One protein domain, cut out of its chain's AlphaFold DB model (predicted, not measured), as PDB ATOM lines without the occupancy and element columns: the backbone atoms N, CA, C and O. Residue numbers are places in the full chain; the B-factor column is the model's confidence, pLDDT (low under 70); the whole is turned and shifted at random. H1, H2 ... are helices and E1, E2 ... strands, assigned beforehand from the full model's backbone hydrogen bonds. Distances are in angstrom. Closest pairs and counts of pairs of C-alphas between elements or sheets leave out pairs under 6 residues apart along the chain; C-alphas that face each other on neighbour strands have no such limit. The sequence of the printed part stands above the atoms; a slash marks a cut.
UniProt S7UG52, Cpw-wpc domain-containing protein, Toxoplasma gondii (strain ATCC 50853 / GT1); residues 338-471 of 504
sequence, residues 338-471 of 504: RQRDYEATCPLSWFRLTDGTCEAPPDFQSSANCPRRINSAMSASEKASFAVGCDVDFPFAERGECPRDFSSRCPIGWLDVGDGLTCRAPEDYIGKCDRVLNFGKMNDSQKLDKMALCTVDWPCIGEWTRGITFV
ATOM      1  N   ARG A 338      -7.638 -12.679  40.588       65.31
ATOM      2  CA  ARG A 338      -7.880 -12.352  39.174       65.31
ATOM      3  C   ARG A 338      -6.578 -12.396  38.379       65.31
ATOM      4  O   ARG A 338      -5.614 -11.700  38.702       65.31
ATOM      5  N   GLN A 339      -6.576 -13.171  37.296       74.50
ATOM      6  CA  GLN A 339      -5.450 -13.244  36.369       74.50
ATOM      7  C   GLN A 339      -5.161 -11.870  35.742       74.50
ATOM      8  O   GLN A 339      -6.078 -11.125  35.382       74.50
ATOM      9  N   ARG A 340      -3.873 -11.540  35.606       82.12
ATOM     10  CA  ARG A 340      -3.399 -10.330  34.924       82.12
ATOM     11  C   ARG A 340      -3.390 -10.529  33.411       82.12
ATOM     12  O   ARG A 340      -3.017 -11.597  32.925       82.12
ATOM     13  N   ASP A 341      -3.781  -9.491  32.689       85.62
ATOM     14  CA  ASP A 341      -3.652  -9.401  31.243       85.62
ATOM     15  C   ASP A 341      -2.230  -8.955  30.889       85.62
ATOM     16  O   ASP A 341      -1.884  -7.780  30.999       85.62
ATOM     17  N   TYR A 342      -1.401  -9.909  30.470       87.56
ATOM     18  CA  TYR A 342      -0.070  -9.633  29.929       87.56
ATOM     19  C   TYR A 342      -0.051  -9.574  28.388       87.56
ATOM     20  O   TYR A 342       0.991  -9.268  27.806       87.56
ATOM     21  N   GLU A 343      -1.184  -9.788  27.714       86.56
ATOM     22  CA  GLU A 343      -1.335  -9.444  26.294       86.56
ATOM     23  C   GLU A 343      -1.555  -7.929  26.131       86.56
ATOM     24  O   GLU A 343      -1.128  -7.343  25.134       86.56
ATOM     25  N   ALA A 344      -2.111  -7.267  27.158       86.69
ATOM     26  CA  ALA A 344      -2.216  -5.815  27.263       86.69
ATOM     27  C   ALA A 344      -0.915  -5.094  26.869       86.69
ATOM     28  O   ALA A 344       0.206  -5.466  27.236       86.69
ATOM     29  N   THR A 345      -1.082  -4.012  26.111       88.88
ATOM     30  CA  THR A 345       0.008  -3.331  25.408       88.88
ATOM     31  C   THR A 345       1.007  -2.662  26.354       88.88
ATOM     32  O   THR A 345       2.205  -2.704  26.096       88.88
ATOM     33  N   CYS A 346       0.533  -2.071  27.454       90.94
ATOM     34  CA  CYS A 346       1.346  -1.377  28.456       90.94
ATOM     35  C   CYS A 346       0.830  -1.667  29.880       90.94
ATOM     36  O   CYS A 346      -0.357  -1.975  30.033       90.94
ATOM     37  N   PRO A 347       1.670  -1.516  30.926       90.81
ATOM     38  CA  PRO A 347       1.209  -1.507  32.314       90.81
ATOM     39  C   PRO A 347       0.239  -0.343  32.599       90.81
ATOM     40  O   PRO A 347       0.160   0.634  31.849       90.81
ATOM     41  N   LEU A 348      -0.480  -0.415  33.718       84.88
ATOM     42  CA  LEU A 348      -1.416   0.623  34.154       84.88
ATOM     43  C   LEU A 348      -0.689   1.956  34.409       84.88
ATOM     44  O   LEU A 348       0.395   1.996  34.987       84.88
ATOM     45  N   SER A 349      -1.295   3.060  33.963       79.06
ATOM     46  CA  SER A 349      -0.721   4.424  33.942       79.06
ATOM     47  C   SER A 349       0.630   4.589  33.223       79.06
ATOM     48  O   SER A 349       1.241   5.652  33.328       79.06
ATOM     49  N   TRP A 350       1.084   3.600  32.447       87.69
ATOM     50  CA  TRP A 350       2.153   3.810  31.470       87.69
ATOM     51  C   TRP A 350       1.562   4.374  30.172       87.69
ATOM     52  O   TRP A 350       0.475   3.993  29.732       87.69
ATOM     53  N   PHE A 351       2.276   5.313  29.565       86.06
ATOM     54  CA  PHE A 351       1.842   6.078  28.402       86.06
ATOM     55  C   PHE A 351       2.349   5.411  27.123       86.06
ATOM     56  O   PHE A 351       3.555   5.206  26.972       86.06
ATOM     57  N   ARG A 352       1.446   5.063  26.199       88.06
ATOM     58  CA  ARG A 352       1.838   4.460  24.919       88.06
ATOM     59  C   ARG A 352       2.316   5.525  23.934       88.06
ATOM     60  O   ARG A 352       1.651   6.543  23.734       88.06
ATOM     61  N   LEU A 353       3.461   5.253  23.319       88.06
ATOM     62  CA  LEU A 353       4.119   6.110  22.341       88.06
ATOM     63  C   LEU A 353       3.979   5.548  20.923       88.06
ATOM     64  O   LEU A 353       3.780   4.347  20.712       88.06
ATOM     65  N   THR A 354       4.096   6.435  19.936       85.19
ATOM     66  CA  THR A 354       3.988   6.100  18.504       85.19
ATOM     67  C   THR A 354       5.060   5.129  17.992       85.19
ATOM     68  O   THR A 354       4.824   4.445  16.998       85.19
ATOM     69  N   ASP A 355       6.197   5.008  18.682       88.38
ATOM     70  CA  ASP A 355       7.276   4.053  18.379       88.38
ATOM     71  C   ASP A 355       6.998   2.610  18.855       88.38
ATOM     72  O   ASP A 355       7.795   1.708  18.605       88.38
ATOM     73  N   GLY A 356       5.865   2.372  19.529       87.06
ATOM     74  CA  GLY A 356       5.531   1.073  20.111       87.06
ATOM     75  C   GLY A 356       6.166   0.817  21.482       87.06
ATOM     76  O   GLY A 356       6.080  -0.306  21.986       87.06
ATOM     77  N   THR A 357       6.759   1.826  22.118       93.44
ATOM     78  CA  THR A 357       7.185   1.752  23.520       93.44
ATOM     79  C   THR A 357       6.097   2.236  24.483       93.44
ATOM     80  O   THR A 357       5.152   2.942  24.119       93.44
ATOM     81  N   CYS A 358       6.228   1.818  25.739       93.06
ATOM     82  CA  CYS A 358       5.460   2.313  26.873       93.06
ATOM     83  C   CYS A 358       6.400   3.128  27.764       93.06
ATOM     84  O   CYS A 358       7.453   2.621  28.153       93.06
ATOM     85  N   GLU A 359       6.020   4.352  28.123       91.25
ATOM     86  CA  GLU A 359       6.762   5.212  29.048       91.25
ATOM     87  C   GLU A 359       6.110   5.255  30.435       91.25
ATOM     88  O   GLU A 359       4.903   5.450  30.567       91.25
ATOM     89  N   ALA A 360       6.926   5.096  31.474       88.00
ATOM     90  CA  ALA A 360       6.489   5.109  32.863       88.00
ATOM     91  C   ALA A 360       5.987   6.496  33.319       88.00
ATOM     92  O   ALA A 360       6.450   7.524  32.803       88.00
ATOM     93  N   PRO A 361       5.108   6.582  34.333       80.50
ATOM     94  CA  PRO A 361       4.705   7.865  34.909       80.50
ATOM     95  C   PRO A 361       5.896   8.597  35.581       80.50
ATOM     96  O   PRO A 361       6.960   8.000  35.779       80.50
ATOM     97  N   PRO A 362       5.804   9.913  35.866       73.38
ATOM     98  CA  PRO A 362       6.952  10.716  36.322       73.38
ATOM     99  C   PRO A 362       7.556  10.300  37.673       73.38
ATOM    100  O   PRO A 362       8.726  10.568  37.921       73.38
ATOM    101  N   ASP A 363       6.769   9.649  38.526       67.69
ATOM    102  CA  ASP A 363       7.116   9.152  39.864       67.69
ATOM    103  C   ASP A 363       7.756   7.750  39.862       67.69
ATOM    104  O   ASP A 363       8.247   7.288  40.894       67.69
ATOM    105  N   PHE A 364       7.782   7.063  38.714       81.62
ATOM    106  CA  PHE A 364       8.386   5.739  38.599       81.62
ATOM    107  C   PHE A 364       9.904   5.786  38.822       81.62
ATOM    108  O   PHE A 364      10.648   6.381  38.035       81.62
ATOM    109  N   GLN A 365      10.366   5.107  39.877       80.06
ATOM    110  CA  GLN A 365      11.775   5.003  40.259       80.06
ATOM    111  C   GLN A 365      12.551   4.117  39.272       80.06
ATOM    112  O   GLN A 365      12.738   2.920  39.486       80.06
ATOM    113  N   SER A 366      12.995   4.708  38.163       86.25
ATOM    114  CA  SER A 366      13.733   3.983  37.130       86.25
ATOM    115  C   SER A 366      15.124   3.551  37.600       86.25
ATOM    116  O   SER A 366      15.880   4.361  38.136       86.25
ATOM    117  N   SER A 367      15.493   2.305  37.311       85.00
ATOM    118  CA  SER A 367      16.804   1.713  37.605       85.00
ATOM    119  C   SER A 367      17.360   0.977  36.378       85.00
ATOM    120  O   SER A 367      16.692   0.891  35.349       85.00
ATOM    121  N   ALA A 368      18.567   0.407  36.475       80.88
ATOM    122  CA  ALA A 368      19.144  -0.406  35.398       80.88
ATOM    123  C   ALA A 368      18.279  -1.633  35.033       80.88
ATOM    124  O   ALA A 368      18.193  -1.993  33.863       80.88
ATOM    125  N   ASN A 369      17.599  -2.226  36.022       79.81
ATOM    126  CA  ASN A 369      16.690  -3.362  35.825       79.81
ATOM    127  C   ASN A 369      15.247  -2.909  35.534       79.81
ATOM    128  O   ASN A 369      14.450  -3.681  35.008       79.81
ATOM    129  N   CYS A 370      14.919  -1.656  35.863       88.12
ATOM    130  CA  CYS A 370      13.597  -1.056  35.719       88.12
ATOM    131  C   CYS A 370      13.668   0.205  34.846       88.12
ATOM    132  O   CYS A 370      13.551   1.319  35.365       88.12
ATOM    133  N   PRO A 371      13.907   0.070  33.528       92.12
ATOM    134  CA  PRO A 371      14.017   1.210  32.629       92.12
ATOM    135  C   PRO A 371      12.709   2.008  32.557       92.12
ATOM    136  O   PRO A 371      11.610   1.461  32.605       92.12
ATOM    137  N   ARG A 372      12.835   3.328  32.375       91.81
ATOM    138  CA  ARG A 372      11.699   4.259  32.246       91.81
ATOM    139  C   ARG A 372      10.838   4.018  30.992       91.81
ATOM    140  O   ARG A 372       9.704   4.488  30.935       91.81
ATOM    141  N   ARG A 373      11.366   3.310  29.991       93.50
ATOM    142  CA  ARG A 373      10.648   2.911  28.775       93.50
ATOM    143  C   ARG A 373      10.862   1.424  28.498       93.50
ATOM    144  O   ARG A 373      11.986   0.944  28.616       93.50
ATOM    145  N   ILE A 374       9.795   0.729  28.113       92.75
ATOM    146  CA  ILE A 374       9.797  -0.696  27.734       92.75
ATOM    147  C   ILE A 374       9.141  -0.892  26.364       92.75
ATOM    148  O   ILE A 374       8.380  -0.040  25.909       92.75
ATOM    149  N   ASN A 375       9.405  -2.018  25.701       91.75
ATOM    150  CA  ASN A 375       8.760  -2.364  24.434       91.75
ATOM    151  C   ASN A 375       7.373  -2.986  24.693       91.75
ATOM    152  O   ASN A 375       7.269  -3.967  25.427       91.75
ATOM    153  N   SER A 376       6.310  -2.464  24.067       88.81
ATOM    154  CA  SER A 376       4.954  -3.027  24.225       88.81
ATOM    155  C   SER A 376       4.800  -4.454  23.676       88.81
ATOM    156  O   SER A 376       3.909  -5.191  24.104       88.81
ATOM    157  N   ALA A 377       5.696  -4.861  22.770       89.12
ATOM    158  CA  ALA A 377       5.744  -6.184  22.153       89.12
ATOM    159  C   ALA A 377       6.590  -7.220  22.931       89.12
ATOM    160  O   ALA A 377       6.904  -8.276  22.385       89.12
ATOM    161  N   MET A 378       6.969  -6.941  24.187       87.25
ATOM    162  CA  MET A 378       7.489  -7.972  25.102       87.25
ATOM    163  C   MET A 378       6.469  -9.108  25.274       87.25
ATOM    164  O   MET A 378       5.261  -8.859  25.308       87.25
ATOM    165  N   SER A 379       6.942 -10.348  25.414       86.75
ATOM    166  CA  SER A 379       6.069 -11.506  25.634       86.75
ATOM    167  C   SER A 379       5.358 -11.443  26.989       86.75
ATOM    168  O   SER A 379       5.826 -10.793  27.929       86.75
ATOM    169  N   ALA A 380       4.255 -12.183  27.129       80.31
ATOM    170  CA  ALA A 380       3.507 -12.268  28.382       80.31
ATOM    171  C   ALA A 380       4.377 -12.680  29.591       80.31
ATOM    172  O   ALA A 380       4.191 -12.162  30.690       80.31
ATOM    173  N   SER A 381       5.370 -13.558  29.388       73.88
ATOM    174  CA  SER A 381       6.301 -14.005  30.439       73.88
ATOM    175  C   SER A 381       7.297 -12.912  30.855       73.88
ATOM    176  O   SER A 381       7.539 -12.696  32.046       73.88
ATOM    177  N   GLU A 382       7.831 -12.156  29.892       81.00
ATOM    178  CA  GLU A 382       8.707 -11.010  30.169       81.00
ATOM    179  C   GLU A 382       7.932  -9.881  30.861       81.00
ATOM    180  O   GLU A 382       8.430  -9.291  31.818       81.00
ATOM    181  N   LYS A 383       6.689  -9.621  30.435       85.38
ATOM    182  CA  LYS A 383       5.782  -8.657  31.075       85.38
ATOM    183  C   LYS A 383       5.419  -9.065  32.504       85.38
ATOM    184  O   LYS A 383       5.463  -8.214  33.387       85.38
ATOM    185  N   ALA A 384       5.143 -10.346  32.759       76.94
ATOM    186  CA  ALA A 384       4.922 -10.873  34.107       76.94
ATOM    187  C   ALA A 384       6.166 -10.739  35.000       76.94
ATOM    188  O   ALA A 384       6.074 -10.285  36.141       76.94
ATOM    189  N   SER A 385       7.344 -11.065  34.461       72.75
ATOM    190  CA  SER A 385       8.622 -10.916  35.169       72.75
ATOM    191  C   SER A 385       8.916  -9.449  35.503       72.75
ATOM    192  O   SER A 385       9.304  -9.134  36.628       72.75
ATOM    193  N   PHE A 386       8.658  -8.533  34.562       82.38
ATOM    194  CA  PHE A 386       8.795  -7.089  34.758       82.38
ATOM    195  C   PHE A 386       7.787  -6.537  35.778       82.38
ATOM    196  O   PHE A 386       8.151  -5.725  36.628       82.38
ATOM    197  N   ALA A 387       6.540  -7.020  35.746       82.50
ATOM    198  CA  ALA A 387       5.492  -6.655  36.698       82.50
ATOM    199  C   ALA A 387       5.888  -6.969  38.148       82.50
ATOM    200  O   ALA A 387       5.696  -6.139  39.034       82.50
ATOM    201  N   VAL A 388       6.496  -8.135  38.388       71.31
ATOM    202  CA  VAL A 388       7.017  -8.516  39.710       71.31
ATOM    203  C   VAL A 388       8.300  -7.752  40.048       71.31
ATOM    204  O   VAL A 388       8.376  -7.146  41.113       71.31
ATOM    205  N   GLY A 389       9.296  -7.752  39.156       72.00
ATOM    206  CA  GLY A 389      10.635  -7.212  39.434       72.00
ATOM    207  C   GLY A 389      10.707  -5.689  39.576       72.00
ATOM    208  O   GLY A 389      11.566  -5.186  40.296       72.00
ATOM    209  N   CYS A 390       9.798  -4.960  38.926       80.56
ATOM    210  CA  CYS A 390       9.700  -3.496  38.992       80.56
ATOM    211  C   CYS A 390       8.417  -3.004  39.678       80.56
ATOM    212  O   CYS A 390       8.169  -1.793  39.735       80.56
ATOM    213  N   ASP A 391       7.627  -3.939  40.219       73.62
ATOM    214  CA  ASP A 391       6.404  -3.686  40.980       73.62
ATOM    215  C   ASP A 391       5.429  -2.768  40.208       73.62
ATOM    216  O   ASP A 391       4.948  -1.746  40.699       73.62
ATOM    217  N   VAL A 392       5.174  -3.124  38.943       83.12
ATOM    218  CA  VAL A 392       4.190  -2.460  38.072       83.12
ATOM    219  C   VAL A 392       3.003  -3.378  37.820       83.12
ATOM    220  O   VAL A 392       3.162  -4.562  37.537       83.12
ATOM    221  N   ASP A 393       1.795  -2.829  37.886       84.69
ATOM    222  CA  ASP A 393       0.579  -3.601  37.659       84.69
ATOM    223  C   ASP A 393       0.141  -3.526  36.193       84.69
ATOM    224  O   ASP A 393      -0.003  -2.448  35.617       84.69
ATOM    225  N   PHE A 394      -0.101  -4.688  35.589       87.06
ATOM    226  CA  PHE A 394      -0.853  -4.819  34.339       87.06
ATOM    227  C   PHE A 394      -2.365  -4.882  34.629       87.06
ATOM    228  O   PHE A 394      -2.741  -5.164  35.769       87.06
ATOM    229  N   PRO A 395      -3.255  -4.644  33.650       87.19
ATOM    230  CA  PRO A 395      -4.698  -4.815  33.842       87.19
ATOM    231  C   PRO A 395      -5.074  -6.248  34.275       87.19
ATOM    232  O   PRO A 395      -4.266  -7.173  34.176       87.19
ATOM    233  N   PHE A 396      -6.296  -6.471  34.754       84.50
ATOM    234  CA  PHE A 396      -6.866  -7.821  34.853       84.50
ATOM    235  C   PHE A 396      -7.273  -8.335  33.462       84.50
ATOM    236  O   PHE A 396      -7.590  -7.543  32.581       84.50
ATOM    237  N   ALA A 397      -7.345  -9.654  33.275       81.56
ATOM    238  CA  ALA A 397      -7.942 -10.250  32.075       81.56
ATOM    239  C   ALA A 397      -9.473 -10.041  32.031       81.56
ATOM    240  O   ALA A 397     -10.057  -9.736  30.993       81.56
ATOM    241  N   GLU A 398     -10.138 -10.139  33.184       76.81
ATOM    242  CA  GLU A 398     -11.603 -10.110  33.297       76.81
ATOM    243  C   GLU A 398     -12.123  -8.726  33.721       76.81
ATOM    244  O   GLU A 398     -12.572  -8.505  34.851       76.81
ATOM    245  N   ARG A 399     -12.054  -7.763  32.791       75.44
ATOM    246  CA  ARG A 399     -12.463  -6.360  33.026       75.44
ATOM    247  C   ARG A 399     -13.915  -6.047  32.660       75.44
ATOM    248  O   ARG A 399     -14.399  -4.955  32.961       75.44
ATOM    249  N   GLY A 400     -14.630  -6.983  32.032       69.56
ATOM    250  CA  GLY A 400     -16.040  -6.805  31.660       69.56
ATOM    251  C   GLY A 400     -16.960  -6.601  32.870       69.56
ATOM    252  O   GLY A 400     -17.832  -5.742  32.840       69.56
ATOM    253  N   GLU A 401     -16.702  -7.329  33.959       65.88
ATOM    254  CA  GLU A 401     -17.574  -7.384  35.145       65.88
ATOM    255  C   GLU A 401     -16.964  -6.711  36.390       65.88
ATOM    256  O   GLU A 401     -17.492  -6.832  37.495       65.88
ATOM    257  N   CYS A 402     -15.825  -6.020  36.261       72.94
ATOM    258  CA  CYS A 402     -15.185  -5.380  37.412       72.94
ATOM    259  C   CYS A 402     -15.824  -4.011  37.746       72.94
ATOM    260  O   CYS A 402     -15.957  -3.161  36.856       72.94
ATOM    261  N   PRO A 403     -16.155  -3.733  39.023       70.94
ATOM    262  CA  PRO A 403     -16.418  -2.372  39.481       70.94
ATOM    263  C   PRO A 403     -15.204  -1.479  39.203       70.94
ATOM    264  O   PRO A 403     -14.066  -1.900  39.427       70.94
ATOM    265  N   ARG A 404     -15.433  -0.259  38.711       76.50
ATOM    266  CA  ARG A 404     -14.356   0.687  38.391       76.50
ATOM    267  C   ARG A 404     -13.930   1.497  39.608       76.50
ATOM    268  O   ARG A 404     -14.763   1.952  40.386       76.50
ATOM    269  N   ASP A 405     -12.626   1.696  39.736       74.25
ATOM    270  CA  ASP A 405     -12.030   2.647  40.659       74.25
ATOM    271  C   ASP A 405     -12.069   4.055  40.050       74.25
ATOM    272  O   ASP A 405     -11.161   4.495  39.342       74.25
ATOM    273  N   PHE A 406     -13.135   4.788  40.359       76.62
ATOM    274  CA  PHE A 406     -13.245   6.199  40.011       76.62
ATOM    275  C   PHE A 406     -12.475   7.132  40.964       76.62
ATOM    276  O   PHE A 406     -12.448   8.338  40.706       76.62
ATOM    277  N   SER A 407     -11.777   6.628  41.996       72.25
ATOM    278  CA  SER A 407     -10.821   7.454  42.757       72.25
ATOM    279  C   SER A 407      -9.580   7.794  41.920       72.25
ATOM    280  O   SER A 407      -9.018   8.884  42.050       72.25
ATOM    281  N   SER A 408      -9.228   6.929  40.960       72.56
ATOM    282  CA  SER A 408      -8.249   7.232  39.919       72.56
ATOM    283  C   SER A 408      -8.656   8.489  39.121       72.56
ATOM    284  O   SER A 408      -9.743   8.590  38.532       72.56
ATOM    285  N   ARG A 409      -7.767   9.495  39.122       78.12
ATOM    286  CA  ARG A 409      -8.000  10.822  38.513       78.12
ATOM    287  C   ARG A 409      -8.213  10.737  37.003       78.12
ATOM    288  O   ARG A 409      -9.119  11.381  36.479       78.12
ATOM    289  N   CYS A 410      -7.397   9.924  36.337       85.88
ATOM    290  CA  CYS A 410      -7.354   9.767  34.889       85.88
ATOM    291  C   CYS A 410      -7.754   8.346  34.457       85.88
ATOM    292  O   CYS A 410      -7.544   7.405  35.226       85.88
ATOM    293  N   PRO A 411      -8.297   8.177  33.235       88.88
ATOM    294  CA  PRO A 411      -8.457   6.863  32.618       88.88
ATOM    295  C   PRO A 411      -7.116   6.139  32.408       88.88
ATOM    296  O   PRO A 411      -6.058   6.767  32.344       88.88
ATOM    297  N   ILE A 412      -7.163   4.820  32.213       84.50
ATOM    298  CA  ILE A 412      -6.001   3.990  31.868       84.50
ATOM    299  C   ILE A 412      -5.318   4.547  30.607       84.50
ATOM    300  O   ILE A 412      -5.971   4.852  29.608       84.50
ATOM    301  N   GLY A 413      -3.990   4.684  30.660       80.31
ATOM    302  CA  GLY A 413      -3.163   5.206  29.565       80.31
ATOM    303  C   GLY A 413      -3.173   6.733  29.406       80.31
ATOM    304  O   GLY A 413      -2.399   7.254  28.606       80.31
ATOM    305  N   TRP A 414      -4.000   7.464  30.166       87.75
ATOM    306  CA  TRP A 414      -3.991   8.930  30.203       87.75
ATOM    307  C   TRP A 414      -3.153   9.428  31.390       87.75
ATOM    308  O   TRP A 414      -3.307   8.948  32.510       87.75
ATOM    309  N   LEU A 415      -2.298  10.429  31.165       84.88
ATOM    310  CA  LEU A 415      -1.439  11.012  32.207       84.88
ATOM    311  C   LEU A 415      -2.061  12.270  32.824       84.88
ATOM    312  O   LEU A 415      -2.467  13.166  32.085       84.88
ATOM    313  N   ASP A 416      -2.050  12.375  34.156       79.44
ATOM    314  CA  ASP A 416      -2.240  13.639  34.892       79.44
ATOM    315  C   ASP A 416      -1.144  14.631  34.452       79.44
ATOM    316  O   ASP A 416       0.038  14.280  34.419       79.44
ATOM    317  N   VAL A 417      -1.517  15.857  34.074       80.44
ATOM    318  CA  VAL A 417      -0.550  16.884  33.628       80.44
ATOM    319  C   VAL A 417       0.187  17.564  34.791       80.44
ATOM    320  O   VAL A 417       1.030  18.427  34.555       80.44
ATOM    321  N   GLY A 418      -0.124  17.186  36.035       70.38
ATOM    322  CA  GLY A 418       0.468  17.716  37.263       70.38
ATOM    323  C   GLY A 418      -0.404  18.743  37.992       70.38
ATOM    324  O   GLY A 418       0.020  19.255  39.026       70.38
ATOM    325  N   ASP A 419      -1.607  19.045  37.490       76.56
ATOM    326  CA  ASP A 419      -2.585  19.912  38.166       76.56
ATOM    327  C   ASP A 419      -3.573  19.129  39.056       76.56
ATOM    328  O   ASP A 419      -4.350  19.736  39.792       76.56
ATOM    329  N   GLY A 420      -3.553  17.790  39.000       72.06
ATOM    330  CA  GLY A 420      -4.450  16.920  39.761       72.06
ATOM    331  C   GLY A 420      -5.869  16.808  39.207       72.06
ATOM    332  O   GLY A 420      -6.720  16.183  39.841       72.06
ATOM    333  N   LEU A 421      -6.147  17.421  38.053       80.75
ATOM    334  CA  LEU A 421      -7.501  17.595  37.521       80.75
ATOM    335  C   LEU A 421      -7.602  17.263  36.025       80.75
ATOM    336  O   LEU A 421      -8.651  16.805  35.568       80.75
ATOM    337  N   THR A 422      -6.535  17.505  35.269       89.25
ATOM    338  CA  THR A 422      -6.470  17.464  33.811       89.25
ATOM    339  C   THR A 422      -5.596  16.308  33.344       89.25
ATOM    340  O   THR A 422      -4.436  16.184  33.724       89.25
ATOM    341  N   CYS A 423      -6.151  15.479  32.464       90.44
ATOM    342  CA  CYS A 423      -5.493  14.301  31.921       90.44
ATOM    343  C   CYS A 423      -5.240  14.463  30.423       90.44
ATOM    344  O   CYS A 423      -6.108  14.952  29.694       90.44
ATOM    345  N   ARG A 424      -4.082  13.997  29.953       90.50
ATOM    346  CA  ARG A 424      -3.680  13.978  28.543       90.50
ATOM    347  C   ARG A 424      -3.720  12.555  27.983       90.50
ATOM    348  O   ARG A 424      -3.145  11.645  28.578       90.50
ATOM    349  N   ALA A 425      -4.361  12.392  26.831       91.19
ATOM    350  CA  ALA A 425      -4.483  11.130  26.104       91.19
ATOM    351  C   ALA A 425      -3.131  10.628  25.555       91.19
ATOM    352  O   ALA A 425      -2.262  11.462  25.263       91.19
ATOM    353  N   PRO A 426      -2.959   9.306  25.350       86.50
ATOM    354  CA  PRO A 426      -1.792   8.749  24.661       86.50
ATOM    355  C   PRO A 426      -1.726   9.210  23.196       86.50
ATOM    356  O   PRO A 426      -2.705   9.722  22.642       86.50
ATOM    357  N   GLU A 427      -0.563   9.081  22.552       83.62
ATOM    358  CA  GLU A 427      -0.346   9.594  21.185       83.62
ATOM    359  C   GLU A 427      -1.187   8.864  20.126       83.62
ATOM    360  O   GLU A 427      -1.582   9.449  19.118       83.62
ATOM    361  N   ASP A 428      -1.550   7.614  20.392       80.44
ATOM    362  CA  ASP A 428      -2.355   6.744  19.531       80.44
ATOM    363  C   ASP A 428      -3.872   6.826  19.790       80.44
ATOM    364  O   ASP A 428      -4.644   6.114  19.152       80.44
ATOM    365  N   TYR A 429      -4.329   7.698  20.697       89.06
ATOM    366  CA  TYR A 429      -5.754   7.837  21.002       89.06
ATOM    367  C   TYR A 429      -6.573   8.281  19.772       89.06
ATOM    368  O   TYR A 429      -6.366   9.367  19.222       89.06
ATOM    369  N   ILE A 430      -7.524   7.433  19.367       83.38
ATOM    370  CA  ILE A 430      -8.419   7.592  18.199       83.38
ATOM    371  C   ILE A 430      -9.882   7.872  18.633       83.38
ATOM    372  O   ILE A 430     -10.779   8.019  17.803       83.38
ATOM    373  N   GLY A 431     -10.152   7.952  19.941       84.44
ATOM    374  CA  GLY A 431     -11.501   8.176  20.468       84.44
ATOM    375  C   GLY A 431     -12.048   9.592  20.225       84.44
ATOM    376  O   GLY A 431     -11.349  10.507  19.800       84.44
ATOM    377  N   LYS A 432     -13.346   9.767  20.495       89.06
ATOM    378  CA  LYS A 432     -14.158  10.920  20.046       89.06
ATOM    379  C   LYS A 432     -13.997  12.213  20.861       89.06
ATOM    380  O   LYS A 432     -14.762  13.150  20.651       89.06
ATOM    381  N   CYS A 433     -13.088  12.247  21.829       91.75
ATOM    382  CA  CYS A 433     -12.976  13.329  22.804       91.75
ATOM    383  C   CYS A 433     -11.671  14.119  22.656       91.75
ATOM    384  O   CYS A 433     -10.716  13.656  22.034       91.75
ATOM    385  N   ASP A 434     -11.611  15.310  23.252       91.56
ATOM    386  CA  ASP A 434     -10.390  16.114  23.264       91.56
ATOM    387  C   ASP A 434      -9.232  15.364  23.932       91.56
ATOM    388  O   ASP A 434      -9.399  14.700  24.957       91.56
ATOM    389  N   ARG A 435      -8.022  15.511  23.380       91.12
ATOM    390  CA  ARG A 435      -6.809  14.831  23.880       91.12
ATOM    391  C   ARG A 435      -6.322  15.357  25.237       91.12
ATOM    392  O   ARG A 435      -5.331  14.854  25.760       91.12
ATOM    393  N   VAL A 436      -6.978  16.381  25.778       92.12
ATOM    394  CA  VAL A 436      -6.729  16.977  27.093       92.12
ATOM    395  C   VAL A 436      -8.091  17.247  27.732       92.12
ATOM    396  O   VAL A 436      -8.854  18.064  27.221       92.12
ATOM    397  N   LEU A 437      -8.417  16.555  28.827       91.25
ATOM    398  CA  LEU A 437      -9.727  16.645  29.486       91.25
ATOM    399  C   LEU A 437      -9.624  16.658  31.011       91.25
ATOM    400  O   LEU A 437      -8.797  15.975  31.610       91.25
ATOM    401  N   ASN A 438     -10.515  17.417  31.648       89.81
ATOM    402  CA  ASN A 438     -10.516  17.629  33.093       89.81
ATOM    403  C   ASN A 438     -11.364  16.572  33.834       89.81
ATOM    404  O   ASN A 438     -12.463  16.859  34.309       89.81
ATOM    405  N   PHE A 439     -10.879  15.328  33.887       87.44
ATOM    406  CA  PHE A 439     -11.577  14.214  34.546       87.44
ATOM    407  C   PHE A 439     -11.573  14.295  36.081       87.44
ATOM    408  O   PHE A 439     -12.471  13.746  36.714       87.44
ATOM    409  N   GLY A 440     -10.618  14.997  36.699       77.94
ATOM    410  CA  GLY A 440     -10.532  15.096  38.162       77.94
ATOM    411  C   GLY A 440     -11.632  15.944  38.812       77.94
ATOM    412  O   GLY A 440     -11.864  15.807  40.008       77.94
ATOM    413  N   LYS A 441     -12.355  16.775  38.042       79.56
ATOM    414  CA  LYS A 441     -13.585  17.459  38.502       79.56
ATOM    415  C   LYS A 441     -14.868  16.660  38.259       79.56
ATOM    416  O   LYS A 441     -15.938  17.125  38.645       79.56
ATOM    417  N   MET A 442     -14.792  15.513  37.584       82.19
ATOM    418  CA  MET A 442     -15.968  14.706  37.257       82.19
ATOM    419  C   MET A 442     -16.319  13.770  38.412       82.19
ATOM    420  O   MET A 442     -15.437  13.120  38.973       82.19
ATOM    421  N   ASN A 443     -17.609  13.667  38.726       79.12
ATOM    422  CA  ASN A 443     -18.110  12.616  39.609       79.12
ATOM    423  C   ASN A 443     -18.179  11.259  38.882       79.12
ATOM    424  O   ASN A 443     -18.095  11.189  37.656       79.12
ATOM    425  N   ASP A 444     -18.365  10.184  39.640       78.94
ATOM    426  CA  ASP A 444     -18.371   8.801  39.155       78.94
ATOM    427  C   ASP A 444     -19.368   8.556  38.009       78.94
ATOM    428  O   ASP A 444     -19.033   7.877  37.040       78.94
ATOM    429  N   SER A 445     -20.557   9.172  38.049       80.25
ATOM    430  CA  SER A 445     -21.538   9.082  36.953       80.25
ATOM    431  C   SER A 445     -21.018   9.748  35.679       80.25
ATOM    432  O   SER A 445     -21.110   9.176  34.598       80.25
ATOM    433  N   GLN A 446     -20.414  10.933  35.797       84.69
ATOM    434  CA  GLN A 446     -19.824  11.651  34.663       84.69
ATOM    435  C   GLN A 446     -18.593  10.926  34.096       84.69
ATOM    436  O   GLN A 446     -18.362  10.967  32.885       84.69
ATOM    437  N   LYS A 447     -17.809  10.243  34.942       84.06
ATOM    438  CA  LYS A 447     -16.709   9.369  34.506       84.06
ATOM    439  C   LYS A 447     -17.250   8.146  33.753       84.06
ATOM    440  O   LYS A 447     -16.770   7.865  32.656       84.06
ATOM    441  N   LEU A 448     -18.297   7.497  34.268       83.94
ATOM    442  CA  LEU A 448     -18.987   6.379  33.613       83.94
ATOM    443  C   LEU A 448     -19.559   6.771  32.236       83.94
ATOM    444  O   LEU A 448     -19.284   6.090  31.247       83.94
ATOM    445  N   ASP A 449     -20.259   7.906  32.132       86.81
ATOM    446  CA  ASP A 449     -20.750   8.447  30.851       86.81
ATOM    447  C   ASP A 449     -19.598   8.669  29.855       86.81
ATOM    448  O   ASP A 449     -19.697   8.381  28.654       86.81
ATOM    449  N   LYS A 450     -18.460   9.169  30.355       88.75
ATOM    450  CA  LYS A 450     -17.264   9.418  29.548       88.75
ATOM    451  C   LYS A 450     -16.553   8.145  29.099       88.75
ATOM    452  O   LYS A 450     -15.954   8.197  28.025       88.75
ATOM    453  N   MET A 451     -16.652   7.022  29.818       89.25
ATOM    454  CA  MET A 451     -16.111   5.736  29.350       89.25
ATOM    455  C   MET A 451     -16.694   5.371  27.982       89.25
ATOM    456  O   MET A 451     -15.963   5.207  27.002       89.25
ATOM    457  N   ALA A 452     -18.028   5.336  27.900       84.75
ATOM    458  CA  ALA A 452     -18.751   4.995  26.681       84.75
ATOM    459  C   ALA A 452     -18.585   6.058  25.579       84.75
ATOM    460  O   ALA A 452     -18.377   5.715  24.413       84.75
ATOM    461  N   LEU A 453     -18.642   7.348  25.932       90.81
ATOM    462  CA  LEU A 453     -18.567   8.444  24.959       90.81
ATOM    463  C   LEU A 453     -17.170   8.606  24.340       90.81
ATOM    464  O   LEU A 453     -17.054   8.812  23.130       90.81
ATOM    465  N   CYS A 454     -16.120   8.542  25.162       91.62
ATOM    466  CA  CYS A 454     -14.742   8.781  24.739       91.62
ATOM    467  C   CYS A 454     -13.992   7.499  24.350       91.62
ATOM    468  O   CYS A 454     -12.872   7.606  23.852       91.62
ATOM    469  N   THR A 455     -14.565   6.311  24.573       89.31
ATOM    470  CA  THR A 455     -13.853   5.025  24.449       89.31
ATOM    471  C   THR A 455     -12.595   5.020  25.326       89.31
ATOM    472  O   THR A 455     -11.475   4.813  24.865       89.31
ATOM    473  N   VAL A 456     -12.798   5.328  26.609       89.44
ATOM    474  CA  VAL A 456     -11.773   5.290  27.663       89.44
ATOM    475  C   VAL A 456     -12.254   4.381  28.789       89.44
ATOM    476  O   VAL A 456     -13.445   4.098  28.892       89.44
ATOM    477  N   ASP A 457     -11.346   3.924  29.642       87.62
ATOM    478  CA  ASP A 457     -11.682   3.013  30.733       87.62
ATOM    479  C   ASP A 457     -10.911   3.401  32.001       87.62
ATOM    480  O   ASP A 457      -9.792   3.904  31.919       87.62
ATOM    481  N   TRP A 458     -11.511   3.186  33.168       84.25
ATOM    482  CA  TRP A 458     -10.866   3.362  34.470       84.25
ATOM    483  C   TRP A 458     -10.350   2.016  34.984       84.25
ATOM    484  O   TRP A 458     -10.889   0.975  34.600       84.25
ATOM    485  N   PRO A 459      -9.323   2.003  35.849       81.62
ATOM    486  CA  PRO A 459      -8.881   0.773  36.490       81.62
ATOM    487  C   PRO A 459     -10.029   0.104  37.256       81.62
ATOM    488  O   PRO A 459     -10.962   0.761  37.717       81.62
ATOM    489  N   CYS A 460      -9.983  -1.216  37.387       80.19
ATOM    490  CA  CYS A 460     -10.856  -1.934  38.308       80.19
ATOM    491  C   CYS A 460     -10.513  -1.547  39.757       80.19
ATOM    492  O   CYS A 460      -9.359  -1.253  40.081       80.19
ATOM    493  N   ILE A 461     -11.482  -1.640  40.673       71.88
ATOM    494  CA  ILE A 461     -11.159  -1.699  42.106       71.88
ATOM    495  C   ILE A 461     -10.150  -2.840  42.311       71.88
ATOM    496  O   ILE A 461     -10.302  -3.914  41.728       71.88
ATOM    497  N   GLY A 462      -9.087  -2.581  43.077       66.44
ATOM    498  CA  GLY A 462      -8.011  -3.540  43.351       66.44
ATOM    499  C   GLY A 462      -7.102  -3.907  42.169       66.44
ATOM    500  O   GLY A 462      -6.228  -4.752  42.352       66.44
ATOM    501  N   GLU A 463      -7.260  -3.302  40.982       75.12
ATOM    502  CA  GLU A 463      -6.300  -3.489  39.877       75.12
ATOM    503  C   GLU A 463      -4.927  -2.921  40.274       75.12
ATOM    504  O   GLU A 463      -3.902  -3.563  40.043       75.12
ATOM    505  N   TRP A 464      -4.922  -1.787  40.981       71.56
ATOM    506  CA  TRP A 464      -3.773  -1.268  41.719       71.56
ATOM    507  C   TRP A 464      -3.453  -2.125  42.954       71.56
ATOM    508  O   TRP A 464      -4.309  -2.324  43.820       71.56
ATOM    509  N   THR A 465      -2.209  -2.596  43.058       58.53
ATOM    510  CA  THR A 465      -1.653  -3.261  44.253       58.53
ATOM    511  C   THR A 465      -0.768  -2.329  45.076       58.53
ATOM    512  O   THR A 465      -0.753  -2.433  46.303       58.53
ATOM    513  N   ARG A 466      -0.118  -1.344  44.436       53.34
ATOM    514  CA  ARG A 466       0.340  -0.134  45.128       53.34
ATOM    515  C   ARG A 466      -0.883   0.614  45.653       53.34
ATOM    516  O   ARG A 466      -1.716   1.067  44.869       53.34
ATOM    517  N   GLY A 467      -0.988   0.752  46.974       40.97
ATOM    518  CA  GLY A 467      -1.952   1.666  47.586       40.97
ATOM    519  C   GLY A 467      -1.724   3.081  47.049       40.97
ATOM    520  O   GLY A 467      -0.574   3.501  46.955       40.97
ATOM    521  N   ILE A 468      -2.815   3.755  46.665       36.28
ATOM    522  CA  ILE A 468      -2.872   5.001  45.873       36.28
ATOM    523  C   ILE A 468      -1.620   5.878  46.055       36.28
ATOM    524  O   ILE A 468      -1.506   6.623  47.029       36.28
ATOM    525  N   THR A 469      -0.687   5.828  45.098       28.19
ATOM    526  CA  THR A 469       0.472   6.729  45.078       28.19
ATOM    527  C   THR A 469      -0.007   8.128  44.701       28.19
ATOM    528  O   THR A 469      -0.198   8.465  43.533       28.19
ATOM    529  N   PHE A 470      -0.271   8.948  45.718       34.25
ATOM    530  CA  PHE A 470      -0.797  10.297  45.547       34.25
ATOM    531  C   PHE A 470       0.179  11.176  44.753       34.25
ATOM    532  O   PHE A 470       1.189  11.635  45.286       34.25
ATOM    533  N   VAL A 471      -0.166  11.476  43.496       30.67
ATOM    534  CA  VAL A 471       0.557  12.448  42.662       30.67
ATOM    535  C   VAL A 471       0.584  13.801  43.378       30.67
ATOM    536  O   VAL A 471      -0.433  14.505  43.457       30.67
TER     537      VAL A 471
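AT A GLANCE: This is residues 338 to 471 of the 504 residues of the protein "Cpw-wpc domain-containing protein" of Toxoplasma gondii (strain ATCC 50853 / GT1) (UniProt S7UG52). This domain has little regular structure: two loop-built halves sit side by side along the longest axis, one with the hairpin of E1 and E2 and helix H1, the other with helix H2 and short strand-like pairings. H1 and H2 lie toward opposite ends. The printed part has 134 residues, with 27 in E1, E2, H1 and H2, in that order; the class is mixed. It is compact, with a radius of gyration of the C-alphas of 14.3 A, spanning 39 by 28 by 28 A.

HOW THE PARTS SIT: E1, residues 357 to 359, and E2, residues 373 to 375, are antiparallel at 154 degrees; N 358 and O 374 are within hydrogen-bond range at 2.8 A. A tight link joins E2 to H1, residues 380 to 389. Residues 423 to 424 pair antiparallel with residues 415 to 416 and 436 to 437. H2, residues 444 to 454, is apart from E1, E2 and H1. Every O i to N i+4 pair is within hydrogen-bond range in H1, 6 of 7 in H2.

IN THESE COORDINATES: E1 begins at C-alpha 357, (7.185, 1.752, 23.520), and H2 ends at C-alpha 454, (-14.742, 8.781, 24.739). H1 measures 14.1 A and H2 14.9 A.

THE WHOLE: The C-alphas farthest apart, of Ala 368 and Ser 445, are 41.8 A apart. The printed part has no cut. The links E1 to E2 and H1 to H2 are long. Residues 465 to 471 are among those with pLDDT under 70.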